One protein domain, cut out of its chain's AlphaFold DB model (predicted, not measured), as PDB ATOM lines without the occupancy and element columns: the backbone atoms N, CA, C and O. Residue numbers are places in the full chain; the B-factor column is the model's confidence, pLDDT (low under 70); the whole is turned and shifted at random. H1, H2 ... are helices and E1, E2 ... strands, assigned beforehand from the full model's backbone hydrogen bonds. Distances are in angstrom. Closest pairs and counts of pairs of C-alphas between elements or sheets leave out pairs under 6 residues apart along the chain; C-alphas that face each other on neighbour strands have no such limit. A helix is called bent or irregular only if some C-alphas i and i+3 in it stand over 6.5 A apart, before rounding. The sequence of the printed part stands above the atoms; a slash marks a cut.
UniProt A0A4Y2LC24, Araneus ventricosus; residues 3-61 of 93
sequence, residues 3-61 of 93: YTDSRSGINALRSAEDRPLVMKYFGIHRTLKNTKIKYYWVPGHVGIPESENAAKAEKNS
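Overview. This is residues 3 to 61 of the 93 residues of a protein of Araneus ventricosus (UniProt A0A4Y2LC24). Three helices and a thin extended stretch make an open, loosely built frame: H1 and H2 meet near their ends as a corner, and the stretch after H2, with E1 in it, runs back past the beginning of H1, closing a rough triangle with an empty middle. H3 lies off at the far end of this frame, away from the other two helices, and its last part sticks out with residues 56 to 61. The printed part has 59 residues with three named helices and one named strand, in the order H1, H2, E1, H3, and the class is mostly helix. A short parallel pairing ties residues 3 to 4 to residues 40 to 41 of E1. The whole is loose, with a radius of gyration of the C-alphas of 13.2 A, and spans 33 by 24 by 21 A.

Arrangement. H2, residues 20 to 31, and H1, residues 7 to 14, are close but not clearly touching, with 2 pairs of C-alphas within 8 A. Their closest C-alphas are those of Leu 13 and Val 22, 6.2 A apart. They run the same way at a steep tilt of 57 degrees. E1, residues 39 to 41, has its closest C-alpha to H1 at Trp 41, 6.3 A from that of Arg 7. E1 pairs with no named strand, but residues 3 to 4 pair with its residues 40 to 41, parallel. H2 and E1 are apart. H3, residues 49 to 60, is apart from H1, from H2 and from E1. In H1, H2 and H3 every backbone O i to N i+4 pair is within hydrogen-bond range.

Along the chain. H2 has 12 residues, from Pro 20 to Thr 31, and measures 16.9 A from first to last C-alpha. H3 also has 12 residues and measures 15.9 A, from Pro 49 to Asn 60, where the C-alpha is at (10.386, -24.484, -114.757). H1 has 8 residues and measures 10.5 A, beginning at C-alpha 7 at (-5.597, -9.760, -115.959). E1 has 3 residues, Tyr 39 to Trp 41, with C-alpha 39 at (-6.559, -10.185, -105.186), and measures 6.8 A. No helix is bent or irregular.

Size, cuts and confidence. The two C-alphas farthest apart are those of Thr 31 and Gly 47, 34.4 A. The printed part has no cut. The link from H1 to H2 is tight, with 5 residues, and the links from H2 to E1 and from E1 to H3 are short, with 7 residues each. Residues 30 to 36 stand free, and so do residues 56 to 61, of which 56 to 60 belong to H3. The mean pLDDT of the printed part is 79.4, and residues 33 and 61 are under 70.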
ATOM      1  N   TYR A   3      -1.368 -12.211-105.438       82.00
ATOM      2  CA  TYR A   3      -0.899 -11.409-106.559       82.00
ATOM      3  C   TYR A   3      -0.904 -12.276-107.812       82.00
ATOM      4  O   TYR A   3      -0.531 -13.447-107.758       82.00
ATOM      5  N   THR A   4      -1.359 -11.722-108.928       82.12
ATOM      6  CA  THR A   4      -1.347 -12.412-110.220       82.12
ATOM      7  C   THR A   4      -1.110 -11.415-111.340       82.12
ATOM      8  O   THR A   4      -1.610 -10.290-111.305       82.12
ATOM      9  N   ASP A   5      -0.366 -11.836-112.353       82.38
ATOM     10  CA  ASP A   5      -0.186 -11.100-113.600       82.38
ATOM     11  C   ASP A   5      -1.276 -11.381-114.637       82.38
ATOM     12  O   ASP A   5      -1.426 -10.642-115.618       82.38
ATOM     13  N   SER A   6      -2.139 -12.360-114.360       81.50
ATOM     14  CA  SER A   6      -3.283 -12.698-115.194       81.50
ATOM     15  C   SER A   6      -4.432 -11.710-115.006       81.50
ATOM     16  O   SER A   6      -5.297 -11.840-114.131       81.50
ATOM     17  N   ARG A   7      -4.482 -10.716-115.897       84.75
ATOM     18  CA  ARG A   7      -5.597  -9.760-115.959       84.75
ATOM     19  C   ARG A   7      -6.927 -10.452-116.274       84.75
ATOM     20  O   ARG A   7      -7.962 -10.072-115.733       84.75
ATOM     21  N   SER A   8      -6.898 -11.477-117.127       83.62
ATOM     22  CA  SER A   8      -8.080 -12.269-117.483       83.62
ATOM     23  C   SER A   8      -8.594 -13.094-116.303       83.62
ATOM     24  O   SER A   8      -9.801 -13.123-116.085       83.62
ATOM     25  N   GLY A   9      -7.709 -13.689-115.497       83.88
ATOM     26  CA  GLY A   9      -8.095 -14.428-114.291       83.88
ATOM     27  C   GLY A   9      -8.814 -13.548-113.268       83.88
ATOM     28  O   GLY A   9      -9.870 -13.925-112.760       83.88
ATOM     29  N   ILE A  10      -8.303 -12.337-113.026       83.56
ATOM     30  CA  ILE A  10      -8.975 -11.365-112.149       83.56
ATOM     31  C   ILE A  10     -10.329 -10.952-112.714       83.56
ATOM     32  O   ILE A  10     -11.305 -10.901-111.967       83.56
ATOM     33  N   ASN A  11     -10.410 -10.683-114.017       84.19
ATOM     34  CA  ASN A  11     -11.676 -10.317-114.642       84.19
ATOM     35  C   ASN A  11     -12.717 -11.435-114.532       84.19
ATOM     36  O   ASN A  11     -13.850 -11.122-114.192       84.19
ATOM     37  N   ALA A  12     -12.328 -12.698-114.725       82.44
ATOM     38  CA  ALA A  12     -13.223 -13.850-114.609       82.44
ATOM     39  C   ALA A  12     -13.730 -14.068-113.169       82.44
ATOM     40  O   ALA A  12     -14.903 -14.367-112.950       82.44
ATOM     41  N   LEU A  13     -12.865 -13.871-112.165       81.75
ATOM     42  CA  LEU A  13     -13.280 -13.888-110.757       81.75
ATOM     43  C   LEU A  13     -14.242 -12.736-110.443       81.75
ATOM     44  O   LEU A  13     -15.207 -12.908-109.702       81.75
ATOM     45  N   ARG A  14     -13.988 -11.560-111.017       81.19
ATOM     46  CA  ARG A  14     -14.767 -10.334-110.805       81.19
ATOM     47  C   ARG A  14     -16.138 -10.376-111.468       81.19
ATOM     48  O   ARG A  14     -17.094  -9.868-110.895       81.19
ATOM     49  N   SER A  15     -16.230 -10.968-112.654       80.12
ATOM     50  CA  SER A  15     -17.488 -11.192-113.372       80.12
ATOM     51  C   SER A  15     -18.273 -12.385-112.829       80.12
ATOM     52  O   SER A  15     -19.382 -12.624-113.297       80.12
ATOM     53  N   ALA A  16     -17.708 -13.126-111.864       77.12
ATOM     54  CA  ALA A  16     -18.223 -14.414-111.414       77.12
ATOM     55  C   ALA A  16     -18.561 -15.331-112.601       77.12
ATOM     56  O   ALA A  16     -19.607 -15.977-112.620       77.12
ATOM     57  N   GLU A  17     -17.680 -15.341-113.607       78.00
ATOM     58  CA  GLU A  17     -17.879 -16.100-114.837       78.00
ATOM     59  C   GLU A  17     -18.190 -17.567-114.522       78.00
ATOM     60  O   GLU A  17     -17.494 -18.199-113.723       78.00
ATOM     61  N   ASP A  18     -19.205 -18.121-115.190       79.12
ATOM     62  CA  ASP A  18     -19.619 -19.519-115.037       79.12
ATOM     63  C   ASP A  18     -18.667 -20.463-115.790       79.12
ATOM     64  O   ASP A  18     -19.010 -21.177-116.732       79.12
ATOM     65  N   ARG A  19     -17.392 -20.397-115.405       79.38
ATOM     66  CA  ARG A  19     -16.353 -21.336-115.810       79.38
ATOM     67  C   ARG A  19     -16.115 -22.303-114.653       79.38
ATOM     68  O   ARG A  19     -15.934 -21.845-113.520       79.38
ATOM     69  N   PRO A  20     -15.976 -23.617-114.907       82.75
ATOM     70  CA  PRO A  20     -15.770 -24.613-113.851       82.75
ATOM     71  C   PRO A  20     -14.620 -24.279-112.885       82.75
ATOM     72  O   PRO A  20     -14.724 -24.497-111.678       82.75
ATOM     73  N   LEU A  21     -13.531 -23.693-113.398       79.19
ATOM     74  CA  LEU A  21     -12.380 -23.278-112.592       79.19
ATOM     75  C   LEU A  21     -12.723 -22.135-111.618       79.19
ATOM     76  O   LEU A  21     -12.304 -22.164-110.461       79.19
ATOM     77  N   VAL A  22     -13.505 -21.153-112.072       75.62
ATOM     78  CA  VAL A  22     -13.937 -19.995-111.276       75.62
ATOM     79  C   VAL A  22     -14.896 -20.449-110.175       75.62
ATOM     80  O   VAL A  22     -14.714 -20.090-109.011       75.62
ATOM     81  N   MET A  23     -15.843 -21.334-110.496       81.19
ATOM     82  CA  MET A  23     -16.753 -21.922-109.507       81.19
ATOM     83  C   MET A  23     -16.019 -22.753-108.449       81.19
ATOM     84  O   MET A  23     -16.302 -22.626-107.255       81.19
ATOM     85  N   LYS A  24     -15.017 -23.547-108.851       84.31
ATOM     86  CA  LYS A  24     -14.153 -24.271-107.903       84.31
ATOM     87  C   LYS A  24     -13.451 -23.307-106.946       84.31
ATOM     88  O   LYS A  24     -13.356 -23.579-105.750       84.31
ATOM     89  N   TYR A  25     -13.006 -22.164-107.459       81.94
ATOM     90  CA  TYR A  25     -12.362 -21.131-106.666       81.94
ATOM     91  C   TYR A  25     -13.313 -20.510-105.635       81.94
ATOM     92  O   TYR A  25     -12.969 -20.431-104.455       81.94
ATOM     93  N   PHE A  26     -14.543 -20.171-106.031       79.19
ATOM     94  CA  PHE A  26     -15.580 -19.722-105.095       79.19
ATOM     95  C   PHE A  26     -15.931 -20.781-104.044       79.19
ATOM     96  O   PHE A  26     -16.141 -20.443-102.878       79.19
ATOM     97  N   GLY A  27     -15.933 -22.062-104.421       82.12
ATOM     98  CA  GLY A  27     -16.091 -23.174-103.483       82.12
ATOM     99  C   GLY A  27     -15.020 -23.170-102.388       82.12
ATOM    100  O   GLY A  27     -15.352 -23.262-101.208       82.12
ATOM    101  N   ILE A  28     -13.751 -22.979-102.762       82.25
ATOM    102  CA  ILE A  28     -12.623 -22.875-101.819       82.25
ATOM    103  C   ILE A  28     -12.737 -21.608-100.958       82.25
ATOM    104  O   ILE A  28     -12.534 -21.654 -99.748       82.25
ATOM    105  N   HIS A  29     -13.123 -20.470-101.533       78.75
ATOM    106  CA  HIS A  29     -13.396 -19.256-100.747       78.75
ATOM    107  C   HIS A  29     -14.462 -19.482 -99.682       78.75
ATOM    108  O   HIS A  29     -14.331 -19.023 -98.549       78.75
ATOM    109  N   ARG A  30     -15.509 -20.233-100.030       79.81
ATOM    110  CA  ARG A  30     -16.606 -20.551 -99.117       79.81
ATOM    111  C   ARG A  30     -16.177 -21.471 -97.978       79.81
ATOM    112  O   ARG A  30     -16.775 -21.392 -96.905       79.81
ATOM    113  N   THR A  31     -15.188 -22.345 -98.175       81.94
ATOM    114  CA  THR A  31     -14.638 -23.159 -97.078       81.94
ATOM    115  C   THR A  31     -13.751 -22.322 -96.156       81.94
ATOM    116  O   THR A  31     -13.746 -22.541 -94.946       81.94
ATOM    117  N   LEU A  32     -13.108 -21.283 -96.687       79.75
ATOM    118  CA  LEU A  32     -12.283 -20.316 -95.957       79.75
ATOM    119  C   LEU A  32     -13.121 -19.193 -95.305       79.75
ATOM    120  O   LEU A  32     -12.770 -18.018 -95.385       79.75
ATOM    121  N   LYS A  33     -14.226 -19.555 -94.628       69.50
ATOM    122  CA  LYS A  33     -15.284 -18.644 -94.120       69.50
ATOM    123  C   LYS A  33     -14.801 -17.422 -93.324       69.50
ATOM    124  O   LYS A  33     -15.485 -16.405 -93.315       69.50
ATOM    125  N   ASN A  34     -13.639 -17.508 -92.675       75.56
ATOM    126  CA  ASN A  34     -13.081 -16.435 -91.843       75.56
ATOM    127  C   ASN A  34     -11.844 -15.761 -92.458       75.56
ATOM    128  O   ASN A  34     -11.236 -14.890 -91.833       75.56
ATOM    129  N   THR A  35     -11.455 -16.132 -93.678       78.12
ATOM    130  CA  THR A  35     -10.268 -15.595 -94.343       78.12
ATOM    131  C   THR A  35     -10.679 -14.604 -95.421       78.12
ATOM    132  O   THR A  35     -11.178 -14.968 -96.481       78.12
ATOM    133  N   LYS A  36     -10.411 -13.319 -95.183       79.19
ATOM    134  CA  LYS A  36     -10.546 -12.292 -96.221       79.19
ATOM    135  C   LYS A  36      -9.365 -12.391 -97.187       79.19
ATOM    136  O   LYS A  36      -8.269 -11.916 -96.885       79.19
ATOM    137  N   ILE A  37      -9.577 -13.002 -98.348       79.81
ATOM    138  CA  ILE A  37      -8.567 -13.055 -99.408       79.81
ATOM    139  C   ILE A  37      -8.708 -11.818-100.298       79.81
ATOM    140  O   ILE A  37      -9.798 -11.480-100.747       79.81
ATOM    141  N   LYS A  38      -7.588 -11.140-100.553       79.81
ATOM    142  CA  LYS A  38      -7.506  -9.989-101.459       79.81
ATOM    143  C   LYS A  38      -6.712 -10.360-102.709       79.81
ATOM    144  O   LYS A  38      -5.640 -10.945-102.548       79.81
ATOM    145  N   TYR A  39      -7.209  -9.981-103.886       80.38
ATOM    146  CA  TYR A  39      -6.559 -10.185-105.186       80.38
ATOM    147  C   TYR A  39      -5.982  -8.890-105.723       80.38
ATOM    148  O   TYR A  39      -6.648  -7.858-105.675       80.38
ATOM    149  N   TYR A  40      -4.779  -8.970-106.277       80.62
ATOM    150  CA  TYR A  40      -4.089  -7.843-106.880       80.62
ATOM    151  C   TYR A  40      -3.562  -8.240-108.244       80.62
ATOM    152  O   TYR A  40      -2.868  -9.249-108.380       80.62
ATOM    153  N   TRP A  41      -3.894  -7.424-109.242       84.94
ATOM    154  CA  TRP A  41      -3.247  -7.522-110.535       84.94
ATOM    155  C   TRP A  41      -1.900  -6.816-110.468       84.94
ATOM    156  O   TRP A  41      -1.831  -5.665-110.030       84.94
ATOM    157  N   VAL A  42      -0.852  -7.489-110.920       81.88
ATOM    158  CA  VAL A  42       0.490  -6.924-111.035       81.88
ATOM    159  C   VAL A  42       0.981  -7.193-112.449       81.88
ATOM    160  O   VAL A  42       0.957  -8.342-112.863       81.88
ATOM    161  N   PRO A  43       1.412  -6.191-113.226       76.12
ATOM    162  CA  PRO A  43       1.916  -6.455-114.566       76.12
ATOM    163  C   PRO A  43       3.122  -7.404-114.504       76.12
ATOM    164  O   PRO A  43       4.050  -7.195-113.726       76.12
ATOM    165  N   GLY A  44       3.099  -8.457-115.321       72.88
ATOM    166  CA  GLY A  44       4.219  -9.389-115.417       72.88
ATOM    167  C   GLY A  44       5.453  -8.715-116.023       72.88
ATOM    168  O   GLY A  44       5.326  -7.800-116.836       72.88
ATOM    169  N   HIS A  45       6.643  -9.203-115.666       70.12
ATOM    170  CA  HIS A  45       7.928  -8.791-116.259       70.12
ATOM    171  C   HIS A  45       8.327  -7.317-116.040       70.12
ATOM    172  O   HIS A  45       9.068  -6.750-116.839       70.12
ATOM    173  N   VAL A  46       7.863  -6.684-114.956       74.56
ATOM    174  CA  VAL A  46       8.210  -5.286-114.617       74.56
ATOM    175  C   VAL A  46       9.322  -5.153-113.568       74.56
ATOM    176  O   VAL A  46       9.452  -4.100-112.946       74.56
ATOM    177  N   GLY A  47      10.107  -6.205-113.314       72.06
ATOM    178  CA  GLY A  47      11.161  -6.166-112.296       72.06
ATOM    179  C   GLY A  47      10.685  -6.452-110.872       72.06
ATOM    180  O   GLY A  47      11.444  -6.225-109.935       72.06
ATOM    181  N   ILE A  48       9.443  -6.922-110.669       77.12
ATOM    182  CA  ILE A  48       8.949  -7.320-109.338       77.12
ATOM    183  C   ILE A  48       9.450  -8.736-109.042       77.12
ATOM    184  O   ILE A  48       8.949  -9.685-109.656       77.12
ATOM    185  N   PRO A  49      10.382  -8.919-108.084       78.94
ATOM    186  CA  PRO A  49      11.074 -10.195-107.918       78.94
ATOM    187  C   PRO A  49      10.129 -11.359-107.619       78.94
ATOM    188  O   PRO A  49      10.316 -12.443-108.153       78.94
ATOM    189  N   GLU A  50       9.082 -11.148-106.813       75.69
ATOM    190  CA  GLU A  50       8.100 -12.198-106.495       75.69
ATOM    191  C   GLU A  50       7.313 -12.658-107.726       75.69
ATOM    192  O   GLU A  50       7.159 -13.858-107.939       75.69
ATOM    193  N   SER A  51       6.860 -11.717-108.560       76.50
ATOM    194  CA  SER A  51       6.129 -12.034-109.791       76.50
ATOM    195  C   SER A  51       7.034 -12.729-110.803       76.50
ATOM    196  O   SER A  51       6.614 -13.686-111.447       76.50
ATOM    197  N   GLU A  52       8.282 -12.280-110.938       81.12
ATOM    198  CA  GLU A  52       9.250 -12.913-111.834       81.12
ATOM    199  C   GLU A  52       9.654 -14.302-111.354       81.12
ATOM    200  O   GLU A  52       9.821 -15.209-112.165       81.12
ATOM    201  N   ASN A  53       9.800 -14.491-110.042       81.62
ATOM    202  CA  ASN A  53      10.078 -15.797-109.459       81.62
ATOM    203  C   ASN A  53       8.897 -16.747-109.657       81.62
ATOM    204  O   ASN A  53       9.124 -17.904-109.996       81.62
ATOM    205  N   ALA A  54       7.658 -16.264-109.519       78.06
ATOM    206  CA  ALA A  54       6.465 -17.046-109.824       78.06
ATOM    207  C   ALA A  54       6.410 -17.449-111.309       78.06
ATOM    208  O   ALA A  54       6.219 -18.623-111.608       78.06
ATOM    209  N   ALA A  55       6.679 -16.522-112.233       78.94
ATOM    210  CA  ALA A  55       6.728 -16.819-113.668       78.94
ATOM    211  C   ALA A  55       7.870 -17.790-114.030       78.94
ATOM    212  O   ALA A  55       7.709 -18.692-114.855       78.94
ATOM    213  N   LYS A  56       9.039 -17.653-113.389       83.12
ATOM    214  CA  LYS A  56      10.147 -18.610-113.529       83.12
ATOM    215  C   LYS A  56       9.758 -19.989-112.997       83.12
ATOM    216  O   LYS A  56      10.089 -20.972-113.652       83.12
ATOM    217  N   ALA A  57       9.067 -20.050-111.856       79.56
ATOM    218  CA  ALA A  57       8.565 -21.283-111.255       79.56
ATOM    219  C   ALA A  57       7.509 -21.969-112.136       79.56
ATOM    220  O   ALA A  57       7.526 -23.181-112.303       79.56
ATOM    221  N   GLU A  58       6.624 -21.206-112.769       79.19
ATOM    222  CA  GLU A  58       5.686 -21.746-113.754       79.19
ATOM    223  C   GLU A  58       6.440 -22.339-114.950       79.19
ATOM    224  O   GLU A  58       6.241 -23.499-115.307       79.19
ATOM    225  N   LYS A  59       7.378 -21.579-115.528       80.12
ATOM    226  CA  LYS A  59       8.158 -22.016-116.693       80.12
ATOM    227  C   LYS A  59       9.043 -23.235-116.408       80.12
ATOM    228  O   LYS A  59       9.326 -24.004-117.324       80.12
ATOM    229  N   ASN A  60       9.531 -23.373-115.175       72.81
ATOM    230  CA  ASN A  60      10.386 -24.484-114.757       72.81
ATOM    231  C   ASN A  60       9.611 -25.642-114.115       72.81
ATOM    232  O   ASN A  60      10.209 -26.693-113.872       72.81
ATOM    233  N   SER A  61       8.306 -25.472-113.879       68.50
ATOM    234  CA  SER A  61       7.455 -26.569-113.458       68.50
ATOM    235  C   SER A  61       7.411 -27.588-114.593       68.50
ATOM    236  O   SER A  61       6.908 -27.339-115.690       68.50
TER     237      SER A  61